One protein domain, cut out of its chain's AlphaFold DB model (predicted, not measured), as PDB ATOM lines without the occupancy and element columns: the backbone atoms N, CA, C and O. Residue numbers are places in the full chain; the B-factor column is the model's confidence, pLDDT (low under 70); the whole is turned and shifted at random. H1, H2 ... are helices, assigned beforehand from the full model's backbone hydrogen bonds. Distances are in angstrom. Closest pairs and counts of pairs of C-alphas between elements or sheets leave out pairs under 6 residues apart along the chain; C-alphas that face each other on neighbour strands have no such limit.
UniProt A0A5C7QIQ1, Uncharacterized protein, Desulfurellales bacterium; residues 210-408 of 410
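What this domain is: This is residues 210 to 408 of the 410 residues of an uncharacterized protein of Desulfurellales bacterium (UniProt A0A5C7QIQ1). Two long helical hairpins, H1 with H2 and H3 with H4, pack on each other where H2 crosses H4, and the last part of H4, residues 387 to 407, sticks out past the body as a long free arm. The tips of both hairpins, residues 247 to 249 and 340 to 344, lie toward the end of the body opposite the arm. The printed part has 199 residues with four named helices, in the order H1, H2, H3, H4, and no named strand; the class is all helix. It is only just loose, close to extended, with a radius of gyration of the C-alphas of 24.7 A, and spans 94 by 35 by 24 A, a rod in outline; without the free residues 387 to 408 the body spans 72 by 28 by 25 A.

How they stand to each other: H1, residues 210 to 246, and H2, residues 250 to 294, form a helical hairpin: they touch at a shallow tilt of 24 degrees, opposite ways, and their closest C-alphas, Phe 212 and Asn 280, are 5.3 A apart. H2 touches H4, residues 345 to 407, at a steep tilt of 43 degrees, the same way. H2 touches H4 with residues 263 to 279 alone, and H4 touches H2 with residues 362 to 377 alone; the closest C-alphas of the two, those of Met 272 and Gly 373, are 4.0 A apart. H3, residues 302 to 339, forms a helical hairpin with H4: they touch at a shallow tilt of 22 degrees, opposite ways, closest at the C-alphas of Ala 319 and Arg 368, 4.9 A apart. H4 is the hub, touching three helices. H1 touches H4 with residues 238 to 245 alone, closest at the C-alphas of Glu 245 and Phe 351, 6.5 A. H1, H2 and H4 form a bundle, long helices that touch one another. H2 and H3 are near each other, with no pair of C-alphas within 8 A but 6 pairs within 10 A. Each O i to N i+4 pair is within hydrogen-bond range in H2 and H3; in H1 it is 31 of 33 and in H4 58 of 59.

Where its parts are: H1 begins at C-alpha 210, (-22.265, 32.708, -38.627), and is 54.6 A long. H2 is 65.5 A long and ends at C-alpha 294, (-17.338, 33.843, -55.662). H3 measures 55.8 A, and H4 93.5 A, ending at C-alpha 407, (-6.809, -3.983, -51.941).

The domain as a whole: The C-alphas of Ser 344 and Glu 408, the two farthest apart, are 95.9 A apart. Without residues 387 to 408, which stand free, the body spans 72 by 28 by 25 A. The printed part has no cut and no long link. The mean pLDDT of the printed part is 90.2; residues 389 to 408 are under 70.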
ATOM      1  N   GLU A 210     -21.448  32.482 -39.817       91.94
ATOM      2  CA  GLU A 210     -22.265  32.708 -38.627       91.94
ATOM      3  C   GLU A 210     -21.402  32.857 -37.373       91.94
ATOM      4  O   GLU A 210     -21.769  33.551 -36.427       91.94
ATOM      5  N   ARG A 211     -20.201  32.265 -37.373       92.12
ATOM      6  CA  ARG A 211     -19.289  32.363 -36.238       92.12
ATOM      7  C   ARG A 211     -18.844  33.798 -35.981       92.12
ATOM      8  O   ARG A 211     -18.652  34.144 -34.818       92.12
ATOM      9  N   PHE A 212     -18.688  34.611 -37.028       93.62
ATOM     10  CA  PHE A 212     -18.353  36.027 -36.877       93.62
ATOM     11  C   PHE A 212     -19.556  36.807 -36.345       93.62
ATOM     12  O   PHE A 212     -19.428  37.501 -35.338       93.62
ATOM     13  N   SER A 213     -20.740  36.645 -36.949       93.44
ATOM     14  CA  SER A 213     -21.944  37.380 -36.534       93.44
ATOM     15  C   SER A 213     -22.368  37.053 -35.101       93.44
ATOM     16  O   SER A 213     -22.553  37.963 -34.298       93.44
ATOM     17  N   GLU A 214     -22.423  35.772 -34.726       94.94
ATOM     18  CA  GLU A 214     -22.767  35.361 -33.358       94.94
ATOM     19  C   GLU A 214     -21.754  35.872 -32.328       94.94
ATOM     20  O   GLU A 214     -22.085  36.162 -31.176       94.94
ATOM     21  N   ARG A 215     -20.475  35.933 -32.710       96.19
ATOM     22  CA  ARG A 215     -19.420  36.422 -31.828       96.19
ATOM     23  C   ARG A 215     -19.517  37.932 -31.636       96.19
ATOM     24  O   ARG A 215     -19.358  38.363 -30.496       96.19
ATOM     25  N   ILE A 216     -19.835  38.696 -32.683       97.44
ATOM     26  CA  ILE A 216     -20.115  40.139 -32.605       97.44
ATOM     27  C   ILE A 216     -21.290  40.397 -31.663       97.44
ATOM     28  O   ILE A 216     -21.148  41.178 -30.729       97.44
ATOM     29  N   GLU A 217     -22.410  39.690 -31.834       96.81
ATOM     30  CA  GLU A 217     -23.595  39.848 -30.979       96.81
ATOM     31  C   GLU A 217     -23.282  39.591 -29.500       96.81
ATOM     32  O   GLU A 217     -23.652  40.381 -28.630       96.81
ATOM     33  N   ARG A 218     -22.540  38.515 -29.198       96.81
ATOM     34  CA  ARG A 218     -22.112  38.215 -27.822       96.81
ATOM     35  C   ARG A 218     -21.198  39.296 -27.247       96.81
ATOM     36  O   ARG A 218     -21.346  39.646 -26.079       96.81
ATOM     37  N   LEU A 219     -20.251  39.797 -28.039       97.44
ATOM     38  CA  LEU A 219     -19.310  40.828 -27.601       97.44
ATOM     39  C   LEU A 219     -20.003  42.179 -27.394       97.44
ATOM     40  O   LEU A 219     -19.688  42.860 -26.424       97.44
ATOM     41  N   GLN A 220     -20.986  42.527 -28.228       97.62
ATOM     42  CA  GLN A 220     -21.737  43.778 -28.104       97.62
ATOM     43  C   GLN A 220     -22.436  43.893 -26.741       97.62
ATOM     44  O   GLN A 220     -22.362  44.937 -26.097       97.62
ATOM     45  N   ILE A 221     -23.040  42.804 -26.253       97.81
ATOM     46  CA  ILE A 221     -23.670  42.765 -24.921       97.81
ATOM     47  C   ILE A 221     -22.649  43.098 -23.820       97.81
ATOM     48  O   ILE A 221     -22.954  43.813 -22.861       97.81
ATOM     49  N   GLU A 222     -21.428  42.577 -23.943       97.25
ATOM     50  CA  GLU A 222     -20.357  42.814 -22.977       97.25
ATOM     51  C   GLU A 222     -19.801  44.243 -23.073       97.25
ATOM     52  O   GLU A 222     -19.560  44.877 -22.043       97.25
ATOM     53  N   VAL A 223     -19.670  44.779 -24.290       97.50
ATOM     54  CA  VAL A 223     -19.280  46.173 -24.549       97.50
ATOM     55  C   VAL A 223     -20.273  47.147 -23.924       97.50
ATOM     56  O   VAL A 223     -19.849  48.070 -23.222       97.50
ATOM     57  N   ASP A 224     -21.575  46.933 -24.113       97.31
ATOM     58  CA  ASP A 224     -22.621  47.798 -23.561       97.31
ATOM     59  C   ASP A 224     -22.560  47.819 -22.028       97.31
ATOM     60  O   ASP A 224     -22.547  48.885 -21.404       97.31
ATOM     61  N   LYS A 225     -22.428  46.635 -21.416       97.69
ATOM     62  CA  LYS A 225     -22.285  46.486 -19.965       97.69
ATOM     63  C   LYS A 225     -21.041  47.202 -19.434       97.69
ATOM     64  O   LYS A 225     -21.136  47.996 -18.498       97.69
ATOM     65  N   LEU A 226     -19.870  46.931 -20.011       98.00
ATOM     66  CA  LEU A 226     -18.603  47.506 -19.551       98.00
ATOM     67  C   LEU A 226     -18.542  49.020 -19.778       98.00
ATOM     68  O   LEU A 226     -17.923  49.732 -18.989       98.00
ATOM     69  N   THR A 227     -19.208  49.528 -20.815       98.00
ATOM     70  CA  THR A 227     -19.325  50.968 -21.074       98.00
ATOM     71  C   THR A 227     -20.106  51.671 -19.962       98.00
ATOM     72  O   THR A 227     -19.665  52.711 -19.461       98.00
ATOM     73  N   ASP A 228     -21.229  51.095 -19.526       98.00
ATOM     74  CA  ASP A 228     -22.016  51.617 -18.406       98.00
ATOM     75  C   ASP A 228     -21.245  51.539 -17.071       98.00
ATOM     76  O   ASP A 228     -21.166  52.526 -16.331       98.00
ATOM     77  N   GLU A 229     -20.587  50.410 -16.789       98.00
ATOM     78  CA  GLU A 229     -19.730  50.250 -15.603       98.00
ATOM     79  C   GLU A 229     -18.572  51.258 -15.587       98.00
ATOM     80  O   GLU A 229     -18.310  51.899 -14.563       98.00
ATOM     81  N   TYR A 230     -17.916  51.465 -16.733       98.00
ATOM     82  CA  TYR A 230     -16.842  52.444 -16.886       98.00
ATOM     83  C   TYR A 230     -17.338  53.861 -16.593       98.00
ATOM     84  O   TYR A 230     -16.694  54.607 -15.849       98.00
ATOM     85  N   ALA A 231     -18.499  54.241 -17.136       97.69
ATOM     86  CA  ALA A 231     -19.083  55.559 -16.918       97.69
ATOM     87  C   ALA A 231     -19.368  55.819 -15.431       97.69
ATOM     88  O   ALA A 231     -18.994  56.878 -14.915       97.69
ATOM     89  N   LYS A 232     -19.957  54.842 -14.729       97.94
ATOM     90  CA  LYS A 232     -20.249  54.917 -13.287       97.94
ATOM     91  C   LYS A 232     -18.974  55.027 -12.455       97.94
ATOM     92  O   LYS A 232     -18.837  55.945 -11.642       97.94
ATOM     93  N   GLN A 233     -18.009  54.142 -12.693       98.00
ATOM     94  CA  GLN A 233     -16.761  54.105 -11.933       98.00
ATOM     95  C   GLN A 233     -15.904  55.361 -12.175       98.00
ATOM     96  O   GLN A 233     -15.275  55.880 -11.251       98.00
ATOM     97  N   ARG A 234     -15.933  55.924 -13.389       97.31
ATOM     98  CA  ARG A 234     -15.263  57.193 -13.716       97.31
ATOM     99  C   ARG A 234     -15.779  58.366 -12.887       97.31
ATOM    100  O   ARG A 234     -14.980  59.201 -12.463       97.31
ATOM    101  N   VAL A 235     -17.087  58.437 -12.632       97.62
ATOM    102  CA  VAL A 235     -17.669  59.475 -11.763       97.62
ATOM    103  C   VAL A 235     -17.144  59.338 -10.332       97.62
ATOM    104  O   VAL A 235     -16.733  60.335  -9.739       97.62
ATOM    105  N   ILE A 236     -17.076  58.110  -9.804       97.75
ATOM    106  CA  ILE A 236     -16.539  57.830  -8.461       97.75
ATOM    107  C   ILE A 236     -15.083  58.294  -8.353       97.75
ATOM    108  O   ILE A 236     -14.746  59.050  -7.441       97.75
ATOM    109  N   VAL A 237     -14.232  57.902  -9.307       97.75
ATOM    110  CA  VAL A 237     -12.816  58.303  -9.333       97.75
ATOM    111  C   VAL A 237     -12.677  59.826  -9.368       97.75
ATOM    112  O   VAL A 237     -11.960  60.387  -8.542       97.75
ATOM    113  N   ASN A 238     -13.403  60.519 -10.250       96.00
ATOM    114  CA  ASN A 238     -13.335  61.981 -10.353       96.00
ATOM    115  C   ASN A 238     -13.746  62.692  -9.053       96.00
ATOM    116  O   ASN A 238     -13.112  63.677  -8.666       96.00
ATOM    117  N   ASN A 239     -14.763  62.177  -8.356       97.31
ATOM    118  CA  ASN A 239     -15.190  62.714  -7.065       97.31
ATOM    119  C   ASN A 239     -14.094  62.557  -5.998       97.31
ATOM    120  O   ASN A 239     -13.798  63.517  -5.284       97.31
ATOM    121  N   ILE A 240     -13.443  61.388  -5.932       97.38
ATOM    122  CA  ILE A 240     -12.342  61.136  -4.990       97.38
ATOM    123  C   ILE A 240     -11.129  62.019  -5.318       97.38
ATOM    124  O   ILE A 240     -10.499  62.547  -4.406       97.38
ATOM    125  N   VAL A 241     -10.821  62.266  -6.596       96.38
ATOM    126  CA  VAL A 241      -9.754  63.212  -6.979       96.38
ATOM    127  C   VAL A 241     -10.051  64.625  -6.456       96.38
ATOM    128  O   VAL A 241      -9.158  65.287  -5.930       96.38
ATOM    129  N   GLY A 242     -11.303  65.090  -6.549       95.69
ATOM    130  CA  GLY A 242     -11.720  66.381  -5.980       95.69
ATOM    131  C   GLY A 242     -11.694  66.430  -4.445       95.69
ATOM    132  O   GLY A 242     -11.566  67.502  -3.848       95.69
ATOM    133  N   GLU A 243     -11.814  65.288  -3.772       95.50
ATOM    134  CA  GLU A 243     -11.564  65.170  -2.334       95.50
ATOM    135  C   GLU A 243     -10.067  65.219  -2.024       95.50
ATOM    136  O   GLU A 243      -9.666  66.004  -1.172       95.50
ATOM    137  N   MET A 244      -9.234  64.486  -2.769       94.88
ATOM    138  CA  MET A 244      -7.778  64.436  -2.583       94.88
ATOM    139  C   MET A 244      -7.092  65.796  -2.781       94.88
ATOM    140  O   MET A 244      -6.084  66.118  -2.137       94.88
ATOM    141  N   GLU A 245      -7.665  66.635  -3.644       95.00
ATOM    142  CA  GLU A 245      -7.238  68.022  -3.808       95.00
ATOM    143  C   GLU A 245      -7.330  68.811  -2.490       95.00
ATOM    144  O   GLU A 245      -6.412  69.566  -2.154       95.00
ATOM    145  N   ARG A 246      -8.390  68.575  -1.705       93.12
ATOM    146  CA  ARG A 246      -8.669  69.240  -0.422       93.12
ATOM    147  C   ARG A 246      -8.014  68.520   0.760       93.12
ATOM    148  O   ARG A 246      -7.403  69.166   1.614       93.12
ATOM    149  N   ASP A 247      -8.093  67.192   0.782       92.00
ATOM    150  CA  ASP A 247      -7.513  66.325   1.800       92.00
ATOM    151  C   ASP A 247      -6.565  65.279   1.198       92.00
ATOM    152  O   ASP A 247      -6.970  64.238   0.695       92.00
ATOM    153  N   GLY A 248      -5.263  65.541   1.305       87.56
ATOM    154  CA  GLY A 248      -4.216  64.606   0.894       87.56
ATOM    155  C   GLY A 248      -3.892  63.526   1.930       87.56
ATOM    156  O   GLY A 248      -2.744  63.092   1.972       87.56
ATOM    157  N   SER A 249      -4.819  63.149   2.814       93.38
ATOM    158  CA  SER A 249      -4.579  62.105   3.815       93.38
ATOM    159  C   SER A 249      -4.297  60.745   3.164       93.38
ATOM    160  O   SER A 249      -4.750  60.448   2.057       93.38
ATOM    161  N   HIS A 250      -3.557  59.884   3.868       93.31
ATOM    162  CA  HIS A 250      -3.250  58.532   3.387       93.31
ATOM    163  C   HIS A 250      -4.525  57.711   3.113       93.31
ATOM    164  O   HIS A 250      -4.555  56.899   2.194       93.31
ATOM    165  N   ALA A 251      -5.597  57.936   3.879       95.69
ATOM    166  CA  ALA A 251      -6.872  57.246   3.687       95.69
ATOM    167  C   ALA A 251      -7.528  57.592   2.337       95.69
ATOM    168  O   ALA A 251      -7.975  56.692   1.624       95.69
ATOM    169  N   VAL A 252      -7.541  58.876   1.957       95.81
ATOM    170  CA  VAL A 252      -8.089  59.324   0.665       95.81
ATOM    171  C   VAL A 252      -7.220  58.830  -0.493       95.81
ATOM    172  O   VAL A 252      -7.762  58.340  -1.483       95.81
ATOM    173  N   GLN A 253      -5.891  58.878  -0.346       93.94
ATOM    174  CA  GLN A 253      -4.949  58.347  -1.341       93.94
ATOM    175  C   GLN A 253      -5.165  56.848  -1.590       93.94
ATOM    176  O   GLN A 253      -5.306  56.426  -2.734       93.94
ATOM    177  N   GLN A 254      -5.260  56.045  -0.526       94.81
ATOM    178  CA  GLN A 254      -5.485  54.604  -0.648       94.81
ATOM    179  C   GLN A 254      -6.806  54.306  -1.370       94.81
ATOM    180  O   GLN A 254      -6.834  53.530  -2.324       94.81
ATOM    181  N   ARG A 255      -7.891  54.991  -0.982       97.00
ATOM    182  CA  ARG A 255      -9.195  54.834  -1.636       97.00
ATOM    183  C   ARG A 255      -9.157  55.250  -3.108       97.00
ATOM    184  O   ARG A 255      -9.800  54.595  -3.930       97.00
ATOM    185  N   LEU A 256      -8.426  56.313  -3.455       96.12
ATOM    186  CA  LEU A 256      -8.245  56.719  -4.849       96.12
ATOM    187  C   LEU A 256      -7.514  55.633  -5.640       96.12
ATOM    188  O   LEU A 256      -7.995  55.240  -6.700       96.12
ATOM    189  N   MET A 257      -6.402  55.120  -5.114       94.62
ATOM    190  CA  MET A 257      -5.609  54.076  -5.761       94.62
ATOM    191  C   MET A 257      -6.426  52.815  -6.042       94.62
ATOM    192  O   MET A 257      -6.364  52.276  -7.148       94.62
ATOM    193  N   ASP A 258      -7.242  52.373  -5.086       97.12
ATOM    194  CA  ASP A 258      -8.102  51.200  -5.266       97.12
ATOM    195  C   ASP A 258      -9.158  51.431  -6.362       97.12
ATOM    196  O   ASP A 258      -9.393  50.560  -7.203       97.12
ATOM    197  N   ASN A 259      -9.735  52.636  -6.435       98.00
ATOM    198  CA  ASN A 259     -10.724  52.979  -7.460       98.00
ATOM    199  C   ASN A 259     -10.105  53.244  -8.842       98.00
ATOM    200  O   ASN A 259     -10.750  52.949  -9.850       98.00
ATOM    201  N   ILE A 260      -8.869  53.752  -8.911       96.94
ATOM    202  CA  ILE A 260      -8.099  53.862 -10.158       96.94
ATOM    203  C   ILE A 260      -7.781  52.469 -10.693       96.94
ATOM    204  O   ILE A 260      -7.982  52.230 -11.879       96.94
ATOM    205  N   ARG A 261      -7.351  51.532  -9.837       96.88
ATOM    206  CA  ARG A 261      -7.140  50.130 -10.236       96.88
ATOM    207  C   ARG A 261      -8.427  49.503 -10.763       96.88
ATOM    208  O   ARG A 261      -8.406  48.903 -11.832       96.88
ATOM    209  N   ALA A 262      -9.551  49.697 -10.070       97.94
ATOM    210  CA  ALA A 262     -10.850  49.202 -10.524       97.94
ATOM    211  C   ALA A 262     -11.247  49.780 -11.895       97.94
ATOM    212  O   ALA A 262     -11.594  49.026 -12.801       97.94
ATOM    213  N   LEU A 263     -11.130  51.100 -12.086       98.19
ATOM    214  CA  LEU A 263     -11.443  51.743 -13.365       98.19
ATOM    215  C   LEU A 263     -10.486  51.318 -14.486       98.19
ATOM    216  O   LEU A 263     -10.924  51.122 -15.614       98.19
ATOM    217  N   SER A 264      -9.200  51.143 -14.170       97.69
ATOM    218  CA  SER A 264      -8.186  50.626 -15.095       97.69
ATOM    219  C   SER A 264      -8.540  49.217 -15.562       97.69
ATOM    220  O   SER A 264      -8.486  48.948 -16.755       97.69
ATOM    221  N   ASN A 265      -8.968  48.340 -14.651       98.12
ATOM    222  CA  ASN A 265      -9.397  46.986 -15.000       98.12
ATOM    223  C   ASN A 265     -10.620  47.000 -15.928       98.12
ATOM    224  O   ASN A 265     -10.645  46.268 -16.914       98.12
ATOM    225  N   ILE A 266     -11.613  47.860 -15.662       98.44
ATOM    226  CA  ILE A 266     -12.776  48.019 -16.552       98.44
ATOM    227  C   ILE A 266     -12.331  48.556 -17.921       98.44
ATOM    228  O   ILE A 266     -12.765  48.038 -18.946       98.44
ATOM    229  N   ALA A 267     -11.439  49.553 -17.955       98.31
ATOM    230  CA  ALA A 267     -10.901  50.121 -19.194       98.31
ATOM    231  C   ALA A 267     -10.179  49.068 -20.048       98.31
ATOM    232  O   ALA A 267     -10.368  49.036 -21.267       98.31
ATOM    233  N   GLY A 268      -9.380  48.214 -19.402       98.44
ATOM    234  CA  GLY A 268      -8.682  47.097 -20.027       98.44
ATOM    235  C   GLY A 268      -9.655  46.052 -20.567       98.44
ATOM    236  O   GLY A 268      -9.599  45.717 -21.747       98.44
ATOM    237  N   ASN A 269     -10.618  45.601 -19.758       98.31
ATOM    238  CA  ASN A 269     -11.639  44.648 -20.206       98.31
ATOM    239  C   ASN A 269     -12.433  45.192 -21.399       98.31
ATOM    240  O   ASN A 269     -12.546  44.509 -22.412       98.31
ATOM    241  N   LEU A 270     -12.895  46.448 -21.320       98.31
ATOM    242  CA  LEU A 270     -13.609  47.123 -22.404       98.31
ATOM    243  C   LEU A 270     -12.753  47.215 -23.672       98.31
ATOM    244  O   LEU A 270     -13.252  47.027 -24.778       98.31
ATOM    245  N   GLY A 271     -11.456  47.495 -23.529       98.31
ATOM    246  CA  GLY A 271     -10.525  47.492 -24.651       98.31
ATOM    247  C   GLY A 271     -10.448  46.114 -25.304       98.31
ATOM    248  O   GLY A 271     -10.603  46.004 -26.515       98.31
ATOM    249  N   MET A 272     -10.294  45.061 -24.502       98.50
ATOM    250  CA  MET A 272     -10.195  43.683 -24.981       98.50
ATOM    251  C   MET A 272     -11.430  43.242 -25.773       98.50
ATOM    252  O   MET A 272     -11.280  42.739 -26.887       98.50
ATOM    253  N   VAL A 273     -12.640  43.474 -25.253       98.25
ATOM    254  CA  VAL A 273     -13.870  43.098 -25.973       98.25
ATOM    255  C   VAL A 273     -14.076  43.922 -27.239       98.25
ATOM    256  O   VAL A 273     -14.387  43.350 -28.279       98.25
ATOM    257  N   ASN A 274     -13.791  45.229 -27.203       98.25
ATOM    258  CA  ASN A 274     -13.860  46.082 -28.392       98.25
ATOM    259  C   ASN A 274     -12.867  45.642 -29.471       98.25
ATOM    260  O   ASN A 274     -13.181  45.693 -30.658       98.25
ATOM    261  N   GLY A 275     -11.657  45.236 -29.079       98.31
ATOM    262  CA  GLY A 275     -10.654  44.727 -30.009       98.31
ATOM    263  C   GLY A 275     -11.082  43.419 -30.665       98.31
ATOM    264  O   GLY A 275     -10.969  43.278 -31.881       98.31
ATOM    265  N   ALA A 276     -11.626  42.487 -29.880       98.44
ATOM    266  CA  ALA A 276     -12.173  41.236 -30.399       98.44
ATOM    267  C   ALA A 276     -13.370  41.473 -31.341       98.44
ATOM    268  O   ALA A 276     -13.465  40.833 -32.390       98.44
ATOM    269  N   GLN A 277     -14.255  42.414 -31.000       98.31
ATOM    270  CA  GLN A 277     -15.435  42.740 -31.801       98.31
ATOM    271  C   GLN A 277     -15.036  43.340 -33.150       98.31
ATOM    272  O   GLN A 277     -15.436  42.816 -34.187       98.31
ATOM    273  N   GLN A 278     -14.186  44.372 -33.145       97.81
ATOM    274  CA  GLN A 278     -13.688  45.008 -34.369       97.81
ATOM    275  C   GLN A 278     -12.994  44.006 -35.296       97.81
ATOM    276  O   GLN A 278     -13.106  44.099 -36.518       97.81
ATOM    277  N   GLU A 279     -12.277  43.034 -34.731       97.94
ATOM    278  CA  GLU A 279     -11.617  42.004 -35.527       97.94
ATOM    279  C   GLU A 279     -12.620  41.040 -36.177       97.94
ATOM    280  O   GLU A 279     -12.462  40.687 -37.346       97.94
ATOM    281  N   ASN A 280     -13.691  40.670 -35.472       97.88
ATOM    282  CA  ASN A 280     -14.781  39.890 -36.062       97.88
ATOM    283  C   ASN A 280     -15.519  40.676 -37.156       97.88
ATOM    284  O   ASN A 280     -15.781  40.124 -38.221       97.88
ATOM    285  N   GLU A 281     -15.817  41.958 -36.933       98.06
ATOM    286  CA  GLU A 281     -16.446  42.837 -37.931       98.06
ATOM    287  C   GLU A 281     -15.570  42.971 -39.186       98.06
ATOM    288  O   GLU A 281     -16.059  42.922 -40.318       98.06
ATOM    289  N   ARG A 282     -14.245  43.068 -39.001       97.00
ATOM    290  CA  ARG A 282     -13.263  43.055 -40.093       97.00
ATOM    291  C   ARG A 282     -13.353  41.760 -40.898       97.00
ATOM    292  O   ARG A 282     -13.358  41.823 -42.128       97.00
ATOM    293  N   TYR A 283     -13.420  40.607 -40.231       96.44
ATOM    294  CA  TYR A 283     -13.545  39.318 -40.909       96.44
ATOM    295  C   TYR A 283     -14.882  39.150 -41.614       96.44
ATOM    296  O   TYR A 283     -14.887  38.756 -42.776       96.44
ATOM    297  N   GLN A 284     -15.987  39.524 -40.977       95.44
ATOM    298  CA  GLN A 284     -17.310  39.494 -41.593       95.44
ATOM    299  C   GLN A 284     -17.331  40.316 -42.887       95.44
ATOM    300  O   GLN A 284     -17.627  39.781 -43.951       95.44
ATOM    301  N   LYS A 285     -16.865  41.571 -42.833       95.81
ATOM    302  CA  LYS A 285     -16.793  42.444 -44.011       95.81
ATOM    303  C   LYS A 285     -15.935  41.854 -45.132       95.81
ATOM    304  O   LYS A 285     -16.247  42.015 -46.309       95.81
ATOM    305  N   ARG A 286     -14.821  41.201 -44.795       94.56
ATOM    306  CA  ARG A 286     -13.967  40.547 -45.799       94.56
ATOM    307  C   ARG A 286     -14.619  39.301 -46.387       94.56
ATOM    308  O   ARG A 286     -14.479  39.080 -47.587       94.56
ATOM    309  N   ALA A 287     -15.329  38.525 -45.572       92.31
ATOM    310  CA  ALA A 287     -16.100  37.379 -46.031       92.31
ATOM    311  C   ALA A 287     -17.207  37.829 -46.992       92.31
ATOM    312  O   ALA A 287     -17.369  37.219 -48.041       92.31
ATOM    313  N   ASP A 288     -17.893  38.936 -46.702       94.12
ATOM    314  CA  ASP A 288     -18.915  39.507 -47.588       94.12
ATOM    315  C   ASP A 288     -18.352  39.879 -48.964       94.12
ATOM    316  O   ASP A 288     -18.953  39.554 -49.987       94.12
ATOM    317  N   VAL A 289     -17.167  40.504 -49.003       94.00
ATOM    318  CA  VAL A 289     -16.474  40.822 -50.265       94.00
ATOM    319  C   VAL A 289     -16.145  39.548 -51.047       94.00
ATOM    320  O   VAL A 289     -16.386  39.492 -52.246       94.00
ATOM    321  N   MET A 290     -15.634  38.507 -50.383       92.00
ATOM    322  CA  MET A 290     -15.327  37.229 -51.037       92.00
ATOM    323  C   MET A 290     -16.587  36.540 -51.570       92.00
ATOM    324  O   MET A 290     -16.593  36.097 -52.713       92.00
ATOM    325  N   ARG A 291     -17.664  36.509 -50.774       91.81
ATOM    326  CA  ARG A 291     -18.962  35.930 -51.150       91.81
ATOM    327  C   ARG A 291     -19.578  36.635 -52.350       91.81
ATOM    328  O   ARG A 291     -20.194  35.974 -53.182       91.81
ATOM    329  N   ALA A 292     -19.427  37.954 -52.444       92.56
ATOM    330  CA  ALA A 292     -19.920  38.718 -53.584       92.56
ATOM    331  C   ALA A 292     -19.219  38.316 -54.896       92.56
ATOM    332  O   ALA A 292     -19.880  38.211 -55.926       92.56
ATOM    333  N   GLU A 293     -17.913  38.043 -54.847       89.81
ATOM    334  CA  GLU A 293     -17.108  37.684 -56.024       89.81
ATOM    335  C   GLU A 293     -17.229  36.202 -56.422       89.81
ATOM    336  O   GLU A 293     -17.185  35.863 -57.601       89.81
ATOM    337  N   SER A 294     -17.386  35.300 -55.454       85.44
ATOM    338  CA  SER A 294     -17.338  33.843 -55.662       85.44
ATOM    339  C   SER A 294     -18.698  33.182 -55.909       85.44
ATOM    340  O   SER A 294     -18.761  31.977 -56.136       85.44
ATOM    341  N   GLY A 295     -19.802  33.931 -55.824       85.25
ATOM    342  CA  GLY A 295     -21.143  33.342 -55.861       85.25
ATOM    343  C   GLY A 295     -21.562  32.710 -54.529       85.25
ATOM    344  O   GLY A 295     -22.177  31.648 -54.521       85.25
ATOM    345  N   ASN A 296     -21.300  33.418 -53.424       83.31
ATOM    346  CA  ASN A 296     -21.690  33.120 -52.040       83.31
ATOM    347  C   ASN A 296     -20.734  32.222 -51.226       83.31
ATOM    348  O   ASN A 296     -21.083  31.810 -50.119       83.31
ATOM    349  N   GLU A 297     -19.517  31.989 -51.707       85.69
ATOM    350  CA  GLU A 297     -18.476  31.236 -50.998       85.69
ATOM    351  C   GLU A 297     -17.387  32.154 -50.421       85.69
ATOM    352  O   GLU A 297     -17.107  33.240 -50.922       85.69
ATOM    353  N   PHE A 298     -16.722  31.739 -49.351       88.75
ATOM    354  CA  PHE A 298     -15.515  32.424 -48.897       88.75
ATOM    355  C   PHE A 298     -14.617  31.456 -48.150       88.75
ATOM    356  O   PHE A 298     -15.072  30.485 -47.543       88.75
ATOM    357  N   VAL A 299     -13.330  31.769 -48.159       86.00
ATOM    358  CA  VAL A 299     -12.329  31.040 -47.401       86.00
ATOM    359  C   VAL A 299     -11.251  32.015 -46.956       86.00
ATOM    360  O   VAL A 299     -10.794  32.866 -47.719       86.00
ATOM    361  N   PHE A 300     -10.854  31.909 -45.693       84.81
ATOM    362  CA  PHE A 300      -9.691  32.622 -45.185       84.81
ATOM    363  C   PHE A 300      -8.506  31.674 -45.148       84.81
ATOM    364  O   PHE A 300      -8.582  30.596 -44.557       84.81
ATOM    365  N   SER A 301      -7.388  32.102 -45.728       83.75
ATOM    366  CA  SER A 301      -6.128  31.404 -45.521       83.75
ATOM    367  C   SER A 301      -5.700  31.536 -44.058       83.75
ATOM    368  O   SER A 301      -5.919  32.566 -43.417       83.75
ATOM    369  N   ARG A 302      -5.025  30.511 -43.525       86.00
ATOM    370  CA  ARG A 302      -4.431  30.558 -42.176       86.00
ATOM    371  C   ARG A 302      -3.574  31.815 -41.968       86.00
ATOM    372  O   ARG A 302      -3.638  32.448 -40.915       86.00
ATOM    373  N   GLN A 303      -2.817  32.186 -43.000       85.56
ATOM    374  CA  GLN A 303      -1.910  33.330 -42.997       85.56
ATOM    375  C   GLN A 303      -2.620  34.653 -42.684       85.56
ATOM    376  O   GLN A 303      -1.998  35.553 -42.120       85.56
ATOM    377  N   GLU A 304      -3.907  34.786 -43.010       90.38
ATOM    378  CA  GLU A 304      -4.689  35.976 -42.673       90.38
ATOM    379  C   GLU A 304      -4.739  36.196 -41.149       90.38
ATOM    380  O   GLU A 304      -4.417  37.287 -40.666       90.38
ATOM    381  N   PHE A 305      -5.046  35.142 -40.386       91.94
ATOM    382  CA  PHE A 305      -5.107  35.193 -38.923       91.94
ATOM    383  C   PHE A 305      -3.714  35.348 -38.298       91.94
ATOM    384  O   PHE A 305      -3.533  36.140 -37.372       91.94
ATOM    385  N   GLU A 306      -2.703  34.647 -38.830       91.81
ATOM    386  CA  GLU A 306      -1.309  34.759 -38.365       91.81
ATOM    387  C   GLU A 306      -0.759  36.177 -38.558       91.81
ATOM    388  O   GLU A 306      -0.135  36.744 -37.657       91.81
ATOM    389  N   THR A 307      -1.037  36.781 -39.715       93.25
ATOM    390  CA  THR A 307      -0.613  38.146 -40.040       93.25
ATOM    391  C   THR A 307      -1.295  39.155 -39.124       93.25
ATOM    392  O   THR A 307      -0.635  40.064 -38.610       93.25
ATOM    393  N   SER A 308      -2.601  39.002 -38.883       95.50
ATOM    394  CA  SER A 308      -3.325  39.882 -37.964       95.50
ATOM    395  C   SER A 308      -2.797  39.761 -36.533       95.50
ATOM    396  O   SER A 308      -2.458  40.774 -35.915       95.50
ATOM    397  N   LEU A 309      -2.597  38.532 -36.044       96.31
ATOM    398  CA  LEU A 309      -2.011  38.260 -34.731       96.31
ATOM    399  C   LEU A 309      -0.625  38.895 -34.584       96.31
ATOM    400  O   LEU A 309      -0.356  39.560 -33.580       96.31
ATOM    401  N   HIS A 310       0.252  38.722 -35.576       95.56
ATOM    402  CA  HIS A 310       1.599  39.290 -35.561       95.56
ATOM    403  C   HIS A 310       1.564  40.826 -35.511       95.56
ATOM    404  O   HIS A 310       2.208  41.452 -34.663       95.56
ATOM    405  N   ASN A 311       0.760  41.443 -36.381       96.56
ATOM    406  CA  ASN A 311       0.627  42.895 -36.457       96.56
ATOM    407  C   ASN A 311       0.030  43.490 -35.176       96.56
ATOM    408  O   ASN A 311       0.514  44.516 -34.690       96.56
ATOM    409  N   ALA A 312      -0.997  42.852 -34.613       97.44
ATOM    410  CA  ALA A 312      -1.602  43.259 -33.352       97.44
ATOM    411  C   ALA A 312      -0.618  43.114 -32.188       97.44
ATOM    412  O   ALA A 312      -0.482  44.047 -31.402       97.44
ATOM    413  N   SER A 313       0.154  42.024 -32.134       96.81
ATOM    414  CA  SER A 313       1.186  41.816 -31.107       96.81
ATOM    415  C   SER A 313       2.231  42.936 -31.118       96.81
ATOM    416  O   SER A 313       2.555  43.492 -30.072       96.81
ATOM    417  N   LYS A 314       2.701  43.351 -32.304       96.75
ATOM    418  CA  LYS A 314       3.647  44.470 -32.438       96.75
ATOM    419  C   LYS A 314       3.051  45.797 -31.954       96.75
ATOM    420  O   LYS A 314       3.720  46.563 -31.261       96.75
ATOM    421  N   LYS A 315       1.793  46.076 -32.310       96.88
ATOM    422  CA  LYS A 315       1.082  47.285 -31.862       96.88
ATOM    423  C   LYS A 315       0.813  47.268 -30.355       96.88
ATOM    424  O   LYS A 315       0.930  48.311 -29.720       96.88
ATOM    425  N   MET A 316       0.527  46.098 -29.784       96.56
ATOM    426  CA  MET A 316       0.361  45.896 -28.346       96.56
ATOM    427  C   MET A 316       1.638  46.270 -27.591       96.56
ATOM    428  O   MET A 316       1.568  47.049 -26.651       96.56
ATOM    429  N   THR A 317       2.813  45.812 -28.042       95.00
ATOM    430  CA  THR A 317       4.104  46.185 -27.430       95.00
ATOM    431  C   THR A 317       4.360  47.696 -27.472       95.00
ATOM    432  O   THR A 317       4.846  48.276 -26.500       95.00
ATOM    433  N   ALA A 318       4.013  48.360 -28.578       94.19
ATOM    434  CA  ALA A 318       4.130  49.815 -28.675       94.19
ATOM    435  C   ALA A 318       3.169  50.536 -27.709       94.19
ATOM    436  O   ALA A 318       3.579  51.470 -27.019       94.19
ATOM    437  N   ALA A 319       1.918  50.077 -27.615       96.19
ATOM    438  CA  ALA A 319       0.919  50.624 -26.694       96.19
ATOM    439  C   ALA A 319       1.272  50.375 -25.214       96.19
ATOM    440  O   ALA A 319       1.015  51.230 -24.373       96.19
ATOM    441  N   GLU A 320       1.919  49.250 -24.895       95.94
ATOM    442  CA  GLU A 320       2.432  48.948 -23.552       95.94
ATOM    443  C   GLU A 320       3.475  49.984 -23.107       95.94
ATOM    444  O   GLU A 320       3.451  50.469 -21.978       95.94
ATOM    445  N   THR A 321       4.359  50.396 -24.022       95.38
ATOM    446  CA  THR A 321       5.372  51.425 -23.737       95.38
ATOM    447  C   THR A 321       4.722  52.776 -23.417       95.38
ATOM    448  O   THR A 321       5.131  53.462 -22.478       95.38
ATOM    449  N   GLU A 322       3.684  53.149 -24.170       93.81
ATOM    450  CA  GLU A 322       2.888  54.357 -23.919       93.81
ATOM    451  C   GLU A 322       2.194  54.291 -22.550       93.81
ATOM    452  O   GLU A 322       2.319  55.222 -21.753       93.81
ATOM    453  N   TYR A 323       1.541  53.169 -22.241       96.50
ATOM    454  CA  TYR A 323       0.883  52.927 -20.956       96.50
ATOM    455  C   TYR A 323       1.841  53.101 -19.766       96.50
ATOM    456  O   TYR A 323       1.550  53.875 -18.851       96.50
ATOM    457  N   ILE A 324       3.020  52.469 -19.808       96.75
ATOM    458  CA  ILE A 324       4.040  52.569 -18.749       96.75
ATOM    459  C   ILE A 324       4.530  54.016 -18.579       96.75
ATOM    460  O   ILE A 324       4.685  54.503 -17.452       96.75
ATOM    461  N   SER A 325       4.755  54.725 -19.690       96.75
ATOM    462  CA  SER A 325       5.196  56.123 -19.680       96.75
ATOM    463  C   SER A 325       4.166  57.044 -19.014       96.75
ATOM    464  O   SER A 325       4.500  57.837 -18.122       96.75
ATOM    465  N   VAL A 326       2.891  56.912 -19.392       97.12
ATOM    466  CA  VAL A 326       1.808  57.727 -18.828       97.12
ATOM    467  C   VAL A 326       1.567  57.378 -17.358       97.12
ATOM    468  O   VAL A 326       1.431  58.287 -16.538       97.12
ATOM    469  N   ALA A 327       1.607  56.094 -16.983       96.00
ATOM    470  CA  ALA A 327       1.488  55.652 -15.591       96.00
ATOM    471  C   ALA A 327       2.592  56.248 -14.698       96.00
ATOM    472  O   ALA A 327       2.327  56.754 -13.604       96.00
ATOM    473  N   THR A 328       3.834  56.256 -15.192       96.75
ATOM    474  CA  THR A 328       4.976  56.856 -14.485       96.75
ATOM    475  C   THR A 328       4.775  58.358 -14.287       96.75
ATOM    476  O   THR A 328       4.982  58.880 -13.187       96.75
ATOM    477  N   THR A 329       4.335  59.048 -15.342       97.25
ATOM    478  CA  THR A 329       4.056  60.490 -15.322       97.25
ATOM    479  C   THR A 329       2.948  60.827 -14.325       97.25
ATOM    480  O   THR A 329       3.102  61.749 -13.521       97.25
ATOM    481  N   LEU A 330       1.874  60.032 -14.303       96.50
ATOM    482  CA  LEU A 330       0.750  60.192 -13.383       96.50
ATOM    483  C   LEU A 330       1.203  60.159 -11.915       96.50
ATOM    484  O   LEU A 330       0.903  61.085 -11.159       96.50
ATOM    485  N   GLY A 331       2.009  59.162 -11.532       94.94
ATOM    486  CA  GLY A 331       2.548  59.056 -10.170       94.94
ATOM    487  C   GLY A 331       3.535  60.175  -9.797       94.94
ATOM    488  O   GLY A 331       3.678  60.532  -8.627       94.94
ATOM    489  N   HIS A 332       4.225  60.782 -10.770       97.06
ATOM    490  CA  HIS A 332       5.070  61.956 -10.511       97.06
ATOM    491  C   HIS A 332       4.232  63.208 -10.244       97.06
ATOM    492  O   HIS A 332       4.523  63.952  -9.303       97.06
ATOM    493  N   ILE A 333       3.180  63.424 -11.037       96.88
ATOM    494  CA  ILE A 333       2.255  64.543 -10.844       96.88
ATOM    495  C   ILE A 333       1.554  64.419  -9.492       96.88
ATOM    496  O   ILE A 333       1.498  65.404  -8.761       96.88
ATOM    497  N   GLU A 334       1.094  63.219  -9.127       94.75
ATOM    498  CA  GLU A 334       0.458  62.950  -7.834       94.75
ATOM    499  C   GLU A 334       1.348  63.365  -6.657       94.75
ATOM    500  O   GLU A 334       0.946  64.178  -5.821       94.75
ATOM    501  N   ARG A 335       2.592  62.868  -6.622       95.12
ATOM    502  CA  ARG A 335       3.554  63.201  -5.560       95.12
ATOM    503  C   ARG A 335       3.788  64.707  -5.462       95.12
ATOM    504  O   ARG A 335       3.737  65.267  -4.367       95.12
ATOM    505  N   ASN A 336       3.983  65.376  -6.599       96.31
ATOM    506  CA  ASN A 336       4.189  66.823  -6.644       96.31
ATOM    507  C   ASN A 336       2.945  67.605  -6.188       96.31
ATOM    508  O   ASN A 336       3.071  68.619  -5.497       96.31
ATOM    509  N   ALA A 337       1.746  67.142  -6.552       95.12
ATOM    510  CA  ALA A 337       0.478  67.743  -6.150       95.12
ATOM    511  C   ALA A 337       0.272  67.641  -4.635       95.12
ATOM    512  O   ALA A 337      -0.120  68.617  -3.992       95.12
ATOM    513  N   LEU A 338       0.592  66.483  -4.052       93.50
ATOM    514  CA  LEU A 338       0.463  66.234  -2.619       93.50
ATOM    515  C   LEU A 338       1.467  67.034  -1.779       93.50
ATOM    516  O   LEU A 338       1.092  67.491  -0.700       93.50
ATOM    517  N   GLN A 339       2.685  67.263  -2.286       94.56
ATOM    518  CA  GLN A 339       3.703  68.110  -1.645       94.56
ATOM    519  C   GLN A 339       3.389  69.614  -1.717       94.56
ATOM    520  O   GLN A 339       3.891  70.390  -0.903       94.56
ATOM    521  N   ALA A 340       2.574  70.056  -2.680       95.06
ATOM    522  CA  ALA A 340       2.177  71.456  -2.783       95.06
ATOM    523  C   ALA A 340       1.248  71.869  -1.626       95.06
ATOM    524  O   ALA A 340       0.342  71.124  -1.237       95.06
ATOM    525  N   ALA A 341       1.437  73.093  -1.118       92.44
ATOM    526  CA  ALA A 341       0.657  73.636  -0.008       92.44
ATOM    527  C   ALA A 341      -0.858  73.564  -0.277       92.44
ATOM    528  O   ALA A 341      -1.324  73.896  -1.377       92.44
ATOM    529  N   LYS A 342      -1.625  73.136   0.736       91.69
ATOM    530  CA  LYS A 342      -3.090  73.028   0.667       91.69
ATOM    531  C   LYS A 342      -3.708  74.387   0.316       91.69
ATOM    532  O   LYS A 342      -3.279  75.412   0.835       91.69
ATOM    533  N   GLY A 343      -4.682  74.390  -0.596       87.56
ATOM    534  CA  GLY A 343      -5.354  75.608  -1.073       87.56
ATOM    535  C   GLY A 343      -4.522  76.515  -1.991       87.56
ATOM    536  O   GLY A 343      -5.017  77.552  -2.421       87.56
ATOM    537  N   SER A 344      -3.271  76.159  -2.319       94.25
ATOM    538  CA  SER A 344      -2.444  76.991  -3.203       94.25
ATOM    539  C   SER A 344      -2.872  76.893  -4.679       94.25
ATOM    540  O   SER A 344      -3.222  75.803  -5.142       94.25
ATOM    541  N   PRO A 345      -2.729  77.972  -5.476       95.62
ATOM    542  CA  PRO A 345      -2.971  77.925  -6.923       95.62
ATOM    543  C   PRO A 345      -2.107  76.885  -7.652       95.62
ATOM    544  O   PRO A 345      -2.520  76.321  -8.663       95.62
ATOM    545  N   LYS A 346      -0.900  76.608  -7.136       95.81
ATOM    546  CA  LYS A 346      -0.008  75.564  -7.662       95.81
ATOM    547  C   LYS A 346      -0.615  74.171  -7.490       95.81
ATOM    548  O   LYS A 346      -0.540  73.371  -8.417       95.81
ATOM    549  N   ARG A 347      -1.211  73.884  -6.325       95.25
ATOM    550  CA  ARG A 347      -1.858  72.595  -6.043       95.25
ATOM    551  C   ARG A 347      -3.037  72.361  -6.986       95.25
ATOM    552  O   ARG A 347      -3.071  71.312  -7.616       95.25
ATOM    553  N   ALA A 348      -3.914  73.351  -7.153       95.56
ATOM    554  CA  ALA A 348      -5.053  73.261  -8.074       95.56
ATOM    555  C   ALA A 348      -4.607  72.922  -9.511       95.56
ATOM    556  O   ALA A 348      -5.049  71.929 -10.082       95.56
ATOM    557  N   LYS A 349      -3.614  73.652 -10.046       97.56
ATOM    558  CA  LYS A 349      -3.047  73.377 -11.382       97.56
ATOM    559  C   LYS A 349      -2.460  71.966 -11.520       97.56
ATOM    560  O   LYS A 349      -2.580  71.353 -12.576       97.56
ATOM    561  N   LEU A 350      -1.804  71.450 -10.477       97.69
ATOM    562  CA  LEU A 350      -1.255  70.090 -10.488       97.69
ATOM    563  C   LEU A 350      -2.359  69.025 -10.454       97.69
ATOM    564  O   LEU A 350      -2.211  68.003 -11.117       97.69
ATOM    565  N   PHE A 351      -3.471  69.262  -9.751       97.25
ATOM    566  CA  PHE A 351      -4.633  68.367  -9.782       97.25
ATOM    567  C   PHE A 351      -5.386  68.416 -11.119       97.25
ATOM    568  O   PHE A 351      -5.873  67.382 -11.572       97.25
ATOM    569  N   ASP A 352      -5.418  69.557 -11.809       97.25
ATOM    570  CA  ASP A 352      -5.934  69.624 -13.183       97.25
ATOM    571  C   ASP A 352      -5.076  68.803 -14.151       97.25
ATOM    572  O   ASP A 352      -5.601  67.994 -14.919       97.25
ATOM    573  N   LEU A 353      -3.750  68.940 -14.056       97.62
ATOM    574  CA  LEU A 353      -2.816  68.123 -14.830       97.62
ATOM    575  C   LEU A 353      -2.938  66.630 -14.477       97.62
ATOM    576  O   LEU A 353      -2.870  65.777 -15.364       97.62
ATOM    577  N   TYR A 354      -3.166  66.308 -13.200       97.31
ATOM    578  CA  TYR A 354      -3.413  64.943 -12.738       97.31
ATOM    579  C   TYR A 354      -4.666  64.354 -13.392       97.31
ATOM    580  O   TYR A 354      -4.597  63.263 -13.946       97.31
ATOM    581  N   ARG A 355      -5.790  65.088 -13.420       96.81
ATOM    582  CA  ARG A 355      -7.035  64.649 -14.083       96.81
ATOM    583  C   ARG A 355      -6.824  64.367 -15.570       96.81
ATOM    584  O   ARG A 355      -7.280  63.336 -16.061       96.81
ATOM    585  N   GLN A 356      -6.124  65.253 -16.278       96.94
ATOM    586  CA  GLN A 356      -5.826  65.080 -17.705       96.94
ATOM    587  C   GLN A 356      -4.939  63.853 -17.954       96.94
ATOM    588  O   GLN A 356      -5.252  63.014 -18.798       96.94
ATOM    589  N   THR A 357      -3.868  63.704 -17.173       97.81
ATOM    590  CA  THR A 357      -2.937  62.571 -17.302       97.81
ATOM    591  C   THR A 357      -3.606  61.252 -16.911       97.81
ATOM    592  O   THR A 357      -3.359  60.222 -17.524       97.81
ATOM    593  N   MET A 358      -4.515  61.273 -15.936       97.00
ATOM    594  CA  MET A 358      -5.302  60.107 -15.536       97.00
ATOM    595  C   MET A 358      -6.242  59.648 -16.662       97.00
ATOM    596  O   MET A 358      -6.384  58.452 -16.900       97.00
ATOM    597  N   GLN A 359      -6.852  60.578 -17.404       95.88
ATOM    598  CA  GLN A 359      -7.638  60.229 -18.593       95.88
ATOM    599  C   GLN A 359      -6.764  59.604 -19.687       95.88
ATOM    600  O   GLN A 359      -7.161  58.602 -20.279       95.88
ATOM    601  N   GLN A 360      -5.562  60.141 -19.915       97.31
ATOM    602  CA  GLN A 360      -4.588  59.549 -20.839       97.31
ATOM    603  C   GLN A 360      -4.157  58.149 -20.388       97.31
ATOM    604  O   GLN A 360      -4.042  57.256 -21.220       97.31
ATOM    605  N   TYR A 361      -3.980  57.936 -19.081       97.94
ATOM    606  CA  TYR A 361      -3.641  56.633 -18.509       97.94
ATOM    607  C   TYR A 361      -4.717  55.590 -18.838       97.94
ATOM    608  O   TYR A 361      -4.398  54.525 -19.365       97.94
ATOM    609  N   PHE A 362      -5.998  55.909 -18.618       97.88
ATOM    610  CA  PHE A 362      -7.092  54.995 -18.963       97.88
ATOM    611  C   PHE A 362      -7.250  54.792 -20.475       97.88
ATOM    612  O   PHE A 362      -7.603  53.697 -20.907       97.88
ATOM    613  N   ALA A 363      -6.981  55.816 -21.289       96.75
ATOM    614  CA  ALA A 363      -6.989  55.682 -22.743       96.75
ATOM    615  C   ALA A 363      -5.852  54.772 -23.240       96.75
ATOM    616  O   ALA A 363      -6.077  53.933 -24.111       96.75
ATOM    617  N   ALA A 364      -4.653  54.889 -22.663       97.56
ATOM    618  CA  ALA A 364      -3.514  54.031 -22.980       97.56
ATOM    619  C   ALA A 364      -3.765  52.573 -22.554       97.56
ATOM    620  O   ALA A 364      -3.501  51.653 -23.328       97.56
ATOM    621  N   GLU A 365      -4.350  52.369 -21.369       97.88
ATOM    622  CA  GLU A 365      -4.816  51.064 -20.883       97.88
ATOM    623  C   GLU A 365      -5.818  50.420 -21.853       97.88
ATOM    624  O   GLU A 365      -5.654  49.278 -22.282       97.88
ATOM    625  N   ASN A 366      -6.839  51.176 -22.257       97.94
ATOM    626  CA  ASN A 366      -7.829  50.700 -23.213       97.94
ATOM    627  C   ASN A 366      -7.183  50.350 -24.566       97.94
ATOM    628  O   ASN A 366      -7.436  49.283 -25.122       97.94
ATOM    629  N   ARG A 367      -6.286  51.209 -25.064       97.25
ATOM    630  CA  ARG A 367      -5.585  51.019 -26.340       97.25
ATOM    631  C   ARG A 367      -4.717  49.765 -26.360       97.25
ATOM    632  O   ARG A 367      -4.762  49.028 -27.346       97.25
ATOM    633  N   ARG A 368      -3.924  49.504 -25.312       97.44
ATOM    634  CA  ARG A 368      -3.126  48.265 -25.251       97.44
ATOM    635  C   ARG A 368      -4.034  47.036 -25.225       97.44
ATOM    636  O   ARG A 368      -3.763  46.066 -25.931       97.44
ATOM    637  N   ALA A 369      -5.144  47.112 -24.491       98.19
ATOM    638  CA  ALA A 369      -6.065  45.999 -24.345       98.19
ATOM    639  C   ALA A 369      -6.874  45.713 -25.621       98.19
ATOM    640  O   ALA A 369      -7.152  44.551 -25.898       98.19
ATOM    641  N   ILE A 370      -7.157  46.717 -26.463       98.62
ATOM    642  CA  ILE A 370      -7.706  46.502 -27.818       98.62
ATOM    643  C   ILE A 370      -6.829  45.532 -28.607       98.62
ATOM    644  O   ILE A 370      -7.322  44.539 -29.140       98.62
ATOM    645  N   PHE A 371      -5.516  45.767 -28.652       98.44
ATOM    646  CA  PHE A 371      -4.621  44.859 -29.369       98.44
ATOM    647  C   PHE A 371      -4.541  43.481 -28.713       98.44
ATOM    648  O   PHE A 371      -4.453  42.482 -29.425       98.44
ATOM    649  N   GLN A 372      -4.645  43.404 -27.385       98.12
ATOM    650  CA  GLN A 372      -4.753  42.129 -26.678       98.12
ATOM    651  C   GLN A 372      -6.011  41.344 -27.092       98.12
ATOM    652  O   GLN A 372      -5.920  40.137 -27.315       98.12
ATOM    653  N   GLY A 373      -7.151  42.020 -27.262       98.06
ATOM    654  CA  GLY A 373      -8.389  41.431 -27.783       98.06
ATOM    655  C   GLY A 373      -8.225  40.862 -29.191       98.06
ATOM    656  O   GLY A 373      -8.552  39.702 -29.430       98.06
ATOM    657  N   VAL A 374      -7.620  41.637 -30.100       98.50
ATOM    658  CA  VAL A 374      -7.325  41.193 -31.476       98.50
ATOM    659  C   VAL A 374      -6.399  39.968 -31.488       98.50
ATOM    660  O   VAL A 374      -6.622  39.028 -32.252       98.50
ATOM    661  N   VAL A 375      -5.364  39.951 -30.639       97.94
ATOM    662  CA  VAL A 375      -4.452  38.801 -30.499       97.94
ATOM    663  C   VAL A 375      -5.197  37.563 -30.004       97.94
ATOM    664  O   VAL A 375      -5.006  36.479 -30.558       97.94
ATOM    665  N   GLY A 376      -6.032  37.716 -28.973       97.00
ATOM    666  CA  GLY A 376      -6.821  36.622 -28.409       97.00
ATOM    667  C   GLY A 376      -7.772  36.007 -29.434       97.00
ATOM    668  O   GLY A 376      -7.806  34.787 -29.582       97.00
ATOM    669  N   GLU A 377      -8.474  36.843 -30.194       96.94
ATOM    670  CA  GLU A 377      -9.453  36.385 -31.180       96.94
ATOM    671  C   GLU A 377      -8.788  35.623 -32.338       96.94
ATOM    672  O   GLU A 377      -9.204  34.520 -32.693       96.94
ATOM    673  N   ASN A 378      -7.678  36.146 -32.869       96.88
ATOM    674  CA  ASN A 378      -6.927  35.464 -33.925       96.88
ATOM    675  C   ASN A 378      -6.314  34.143 -33.461       96.88
ATOM    676  O   ASN A 378      -6.302  33.172 -34.218       96.88
ATOM    677  N   ARG A 379      -5.843  34.070 -32.211       95.75
ATOM    678  CA  ARG A 379      -5.368  32.809 -31.635       95.75
ATOM    679  C   ARG A 379      -6.490  31.773 -31.569       95.75
ATOM    680  O   ARG A 379      -6.274  30.639 -31.981       95.75
ATOM    681  N   ALA A 380      -7.686  32.171 -31.138       93.25
ATOM    682  CA  ALA A 380      -8.841  31.277 -31.073       93.25
ATOM    683  C   ALA A 380      -9.266  30.749 -32.459       93.25
ATOM    684  O   ALA A 380      -9.715  29.604 -32.579       93.25
ATOM    685  N   TYR A 381      -9.113  31.543 -33.526       91.44
ATOM    686  CA  TYR A 381      -9.329  31.051 -34.890       91.44
ATOM    687  C   TYR A 381      -8.259  30.061 -35.335       91.44
ATOM    688  O   TYR A 381      -8.612  29.028 -35.895       91.44
ATOM    689  N   LEU A 382      -6.981  30.325 -35.053       88.62
ATOM    690  CA  LEU A 382      -5.899  29.387 -35.368       88.62
ATOM    691  C   LEU A 382      -6.096  28.045 -34.655       88.62
ATOM    692  O   LEU A 382      -6.050  27.005 -35.304       88.62
ATOM    693  N   GLU A 383      -6.434  28.069 -33.364       85.81
ATOM    694  CA  GLU A 383      -6.746  26.862 -32.586       85.81
ATOM    695  C   GLU A 383      -7.945  26.096 -33.164       85.81
ATOM    696  O   GLU A 383      -7.942  24.865 -33.232       85.81
ATOM    697  N   TYR A 384      -8.971  26.811 -33.632       85.12
ATOM    698  CA  TYR A 384     -10.104  26.185 -34.307       85.12
ATOM    699  C   TYR A 384      -9.711  25.513 -35.627       85.12
ATOM    700  O   TYR A 384     -10.157  24.395 -35.899       85.12
ATOM    701  N   LEU A 385      -8.895  26.186 -36.445       80.50
ATOM    702  CA  LEU A 385      -8.384  25.628 -37.696       80.50
ATOM    703  C   LEU A 385      -7.544  24.374 -37.416       80.50
ATOM    704  O   LEU A 385      -7.765  23.345 -38.050       80.50
ATOM    705  N   ASP A 386      -6.664  24.419 -36.413       77.75
ATOM    706  CA  ASP A 386      -5.820  23.290 -36.001       77.75
ATOM    707  C   ASP A 386      -6.653  22.078 -35.555       77.75
ATOM    708  O   ASP A 386      -6.392  20.939 -35.968       77.75
ATOM    709  N   GLY A 387      -7.711  22.311 -34.770       72.56
ATOM    710  CA  GLY A 387      -8.638  21.258 -34.348       72.56
ATOM    711  C   GLY A 387      -9.352  20.583 -35.524       72.56
ATOM    712  O   GLY A 387      -9.508  19.360 -35.548       72.56
ATOM    713  N   ARG A 388      -9.745  21.357 -36.540       72.56
ATOM    714  CA  ARG A 388     -10.425  20.844 -37.739       72.56
ATOM    715  C   ARG A 388      -9.483  20.123 -38.700       72.56
ATOM    716  O   ARG A 388      -9.873  19.088 -39.232       72.56
ATOM    717  N   ILE A 389      -8.259  20.618 -38.887       67.88
ATOM    718  CA  ILE A 389      -7.228  19.938 -39.688       67.88
ATOM    719  C   ILE A 389      -6.915  18.572 -39.074       67.88
ATOM    720  O   ILE A 389      -6.885  17.572 -39.788       67.88
ATOM    721  N   THR A 390      -6.768  18.506 -37.749       63.66
ATOM    722  CA  THR A 390      -6.526  17.245 -37.035       63.66
ATOM    723  C   THR A 390      -7.679  16.255 -37.236       63.66
ATOM    724  O   THR A 390      -7.444  15.090 -37.554       63.66
ATOM    725  N   ALA A 391      -8.930  16.712 -37.109       61.03
ATOM    726  CA  ALA A 391     -10.108  15.871 -37.323       61.03
ATOM    727  C   ALA A 391     -10.228  15.371 -38.778       61.03
ATOM    728  O   ALA A 391     -10.518  14.198 -39.007       61.03
ATOM    729  N   ALA A 392      -9.965  16.239 -39.760       59.75
ATOM    730  CA  ALA A 392     -10.003  15.884 -41.178       59.75
ATOM    731  C   ALA A 392      -8.875  14.912 -41.567       59.75
ATOM    732  O   ALA A 392      -9.114  13.958 -42.306       59.75
ATOM    733  N   GLY A 393      -7.663  15.123 -41.044       56.31
ATOM    734  CA  GLY A 393      -6.524  14.225 -41.240       56.31
ATOM    735  C   GLY A 393      -6.745  12.844 -40.616       56.31
ATOM    736  O   GLY A 393      -6.384  11.841 -41.229       56.31
ATOM    737  N   GLY A 394      -7.396  12.774 -39.449       51.12
ATOM    738  CA  GLY A 394      -7.765  11.511 -38.798       51.12
ATOM    739  C   GLY A 394      -8.755  10.683 -39.621       51.12
ATOM    740  O   GLY A 394      -8.486   9.521 -39.908       51.12
ATOM    741  N   ALA A 395      -9.848  11.301 -40.082       49.12
ATOM    742  CA  ALA A 395     -10.864  10.621 -40.892       49.12
ATOM    743  C   ALA A 395     -10.328  10.160 -42.263       49.12
ATOM    744  O   ALA A 395     -10.656   9.071 -42.728       49.12
ATOM    745  N   LYS A 396      -9.469  10.963 -42.907       54.50
ATOM    746  CA  LYS A 396      -8.815  10.576 -44.170       54.50
ATOM    747  C   LYS A 396      -7.803   9.447 -43.977       54.50
ATOM    748  O   LYS A 396      -7.747   8.550 -44.809       54.50
ATOM    749  N   SER A 397      -7.041   9.459 -42.884       44.84
ATOM    750  CA  SER A 397      -6.094   8.377 -42.572       44.84
ATOM    751  C   SER A 397      -6.817   7.046 -42.356       44.84
ATOM    752  O   SER A 397      -6.359   6.016 -42.840       44.84
ATOM    753  N   GLU A 398      -7.974   7.068 -41.691       40.62
ATOM    754  CA  GLU A 398      -8.831   5.892 -41.514       40.62
ATOM    755  C   GLU A 398      -9.395   5.382 -42.851       40.62
ATOM    756  O   GLU A 398      -9.323   4.187 -43.130       40.62
ATOM    757  N   ALA A 399      -9.868   6.280 -43.723       48.00
ATOM    758  CA  ALA A 399     -10.368   5.919 -45.051       48.00
ATOM    759  C   ALA A 399      -9.280   5.308 -45.954       48.00
ATOM    760  O   ALA A 399      -9.516   4.280 -46.583       48.00
ATOM    761  N   VAL A 400      -8.074   5.887 -45.969       50.19
ATOM    762  CA  VAL A 400      -6.930   5.358 -46.732       50.19
ATOM    763  C   VAL A 400      -6.483   3.995 -46.193       50.19
ATOM    764  O   VAL A 400      -6.145   3.113 -46.976       50.19
ATOM    765  N   MET A 401      -6.510   3.785 -44.873       38.22
ATOM    766  CA  MET A 401      -6.214   2.476 -44.273       38.22
ATOM    767  C   MET A 401      -7.269   1.429 -44.660       38.22
ATOM    768  O   MET A 401      -6.913   0.304 -44.997       38.22
ATOM    769  N   LEU A 402      -8.553   1.799 -44.677       41.47
ATOM    770  CA  LEU A 402      -9.643   0.918 -45.113       41.47
ATOM    771  C   LEU A 402      -9.567   0.580 -46.613       41.47
ATOM    772  O   LEU A 402      -9.830  -0.563 -46.988       41.47
ATOM    773  N   GLU A 403      -9.176   1.530 -47.465       42.88
ATOM    774  CA  GLU A 403      -8.912   1.279 -48.889       42.88
ATOM    775  C   GLU A 403      -7.674   0.398 -49.099       42.88
ATOM    776  O   GLU A 403      -7.715  -0.545 -49.885       42.88
ATOM    777  N   ALA A 404      -6.585   0.627 -48.362       39.47
ATOM    778  CA  ALA A 404      -5.402  -0.228 -48.437       39.47
ATOM    779  C   ALA A 404      -5.715  -1.678 -48.016       39.47
ATOM    780  O   ALA A 404      -5.287  -2.619 -48.680       39.47
ATOM    781  N   MET A 405      -6.530  -1.864 -46.972       38.75
ATOM    782  CA  MET A 405      -6.973  -3.188 -46.515       38.75
ATOM    783  C   MET A 405      -7.932  -3.884 -47.492       38.75
ATOM    784  O   MET A 405      -7.971  -5.112 -47.532       38.75
ATOM    785  N   SER A 406      -8.707  -3.136 -48.285       37.47
ATOM    786  CA  SER A 406      -9.599  -3.726 -49.293       37.47
ATOM    787  C   SER A 406      -8.845  -4.187 -50.547       37.47
ATOM    788  O   SER A 406      -9.266  -5.149 -51.189       37.47
ATOM    789  N   HIS A 407      -7.695  -3.577 -50.847       39.25
ATOM    790  CA  HIS A 407      -6.809  -3.983 -51.941       39.25
ATOM    791  C   HIS A 407      -5.897  -5.181 -51.616       39.25
ATOM    792  O   HIS A 407      -5.386  -5.806 -52.542       39.25
ATOM    793  N   GLU A 408      -5.725  -5.547 -50.342       39.38
ATOM    794  CA  GLU A 408      -5.004  -6.767 -49.927       39.38
ATOM    795  C   GLU A 408      -5.887  -8.035 -49.925       39.38
ATOM    796  O   GLU A 408      -5.385  -9.139 -49.713       39.38
TER     797      GLU A 408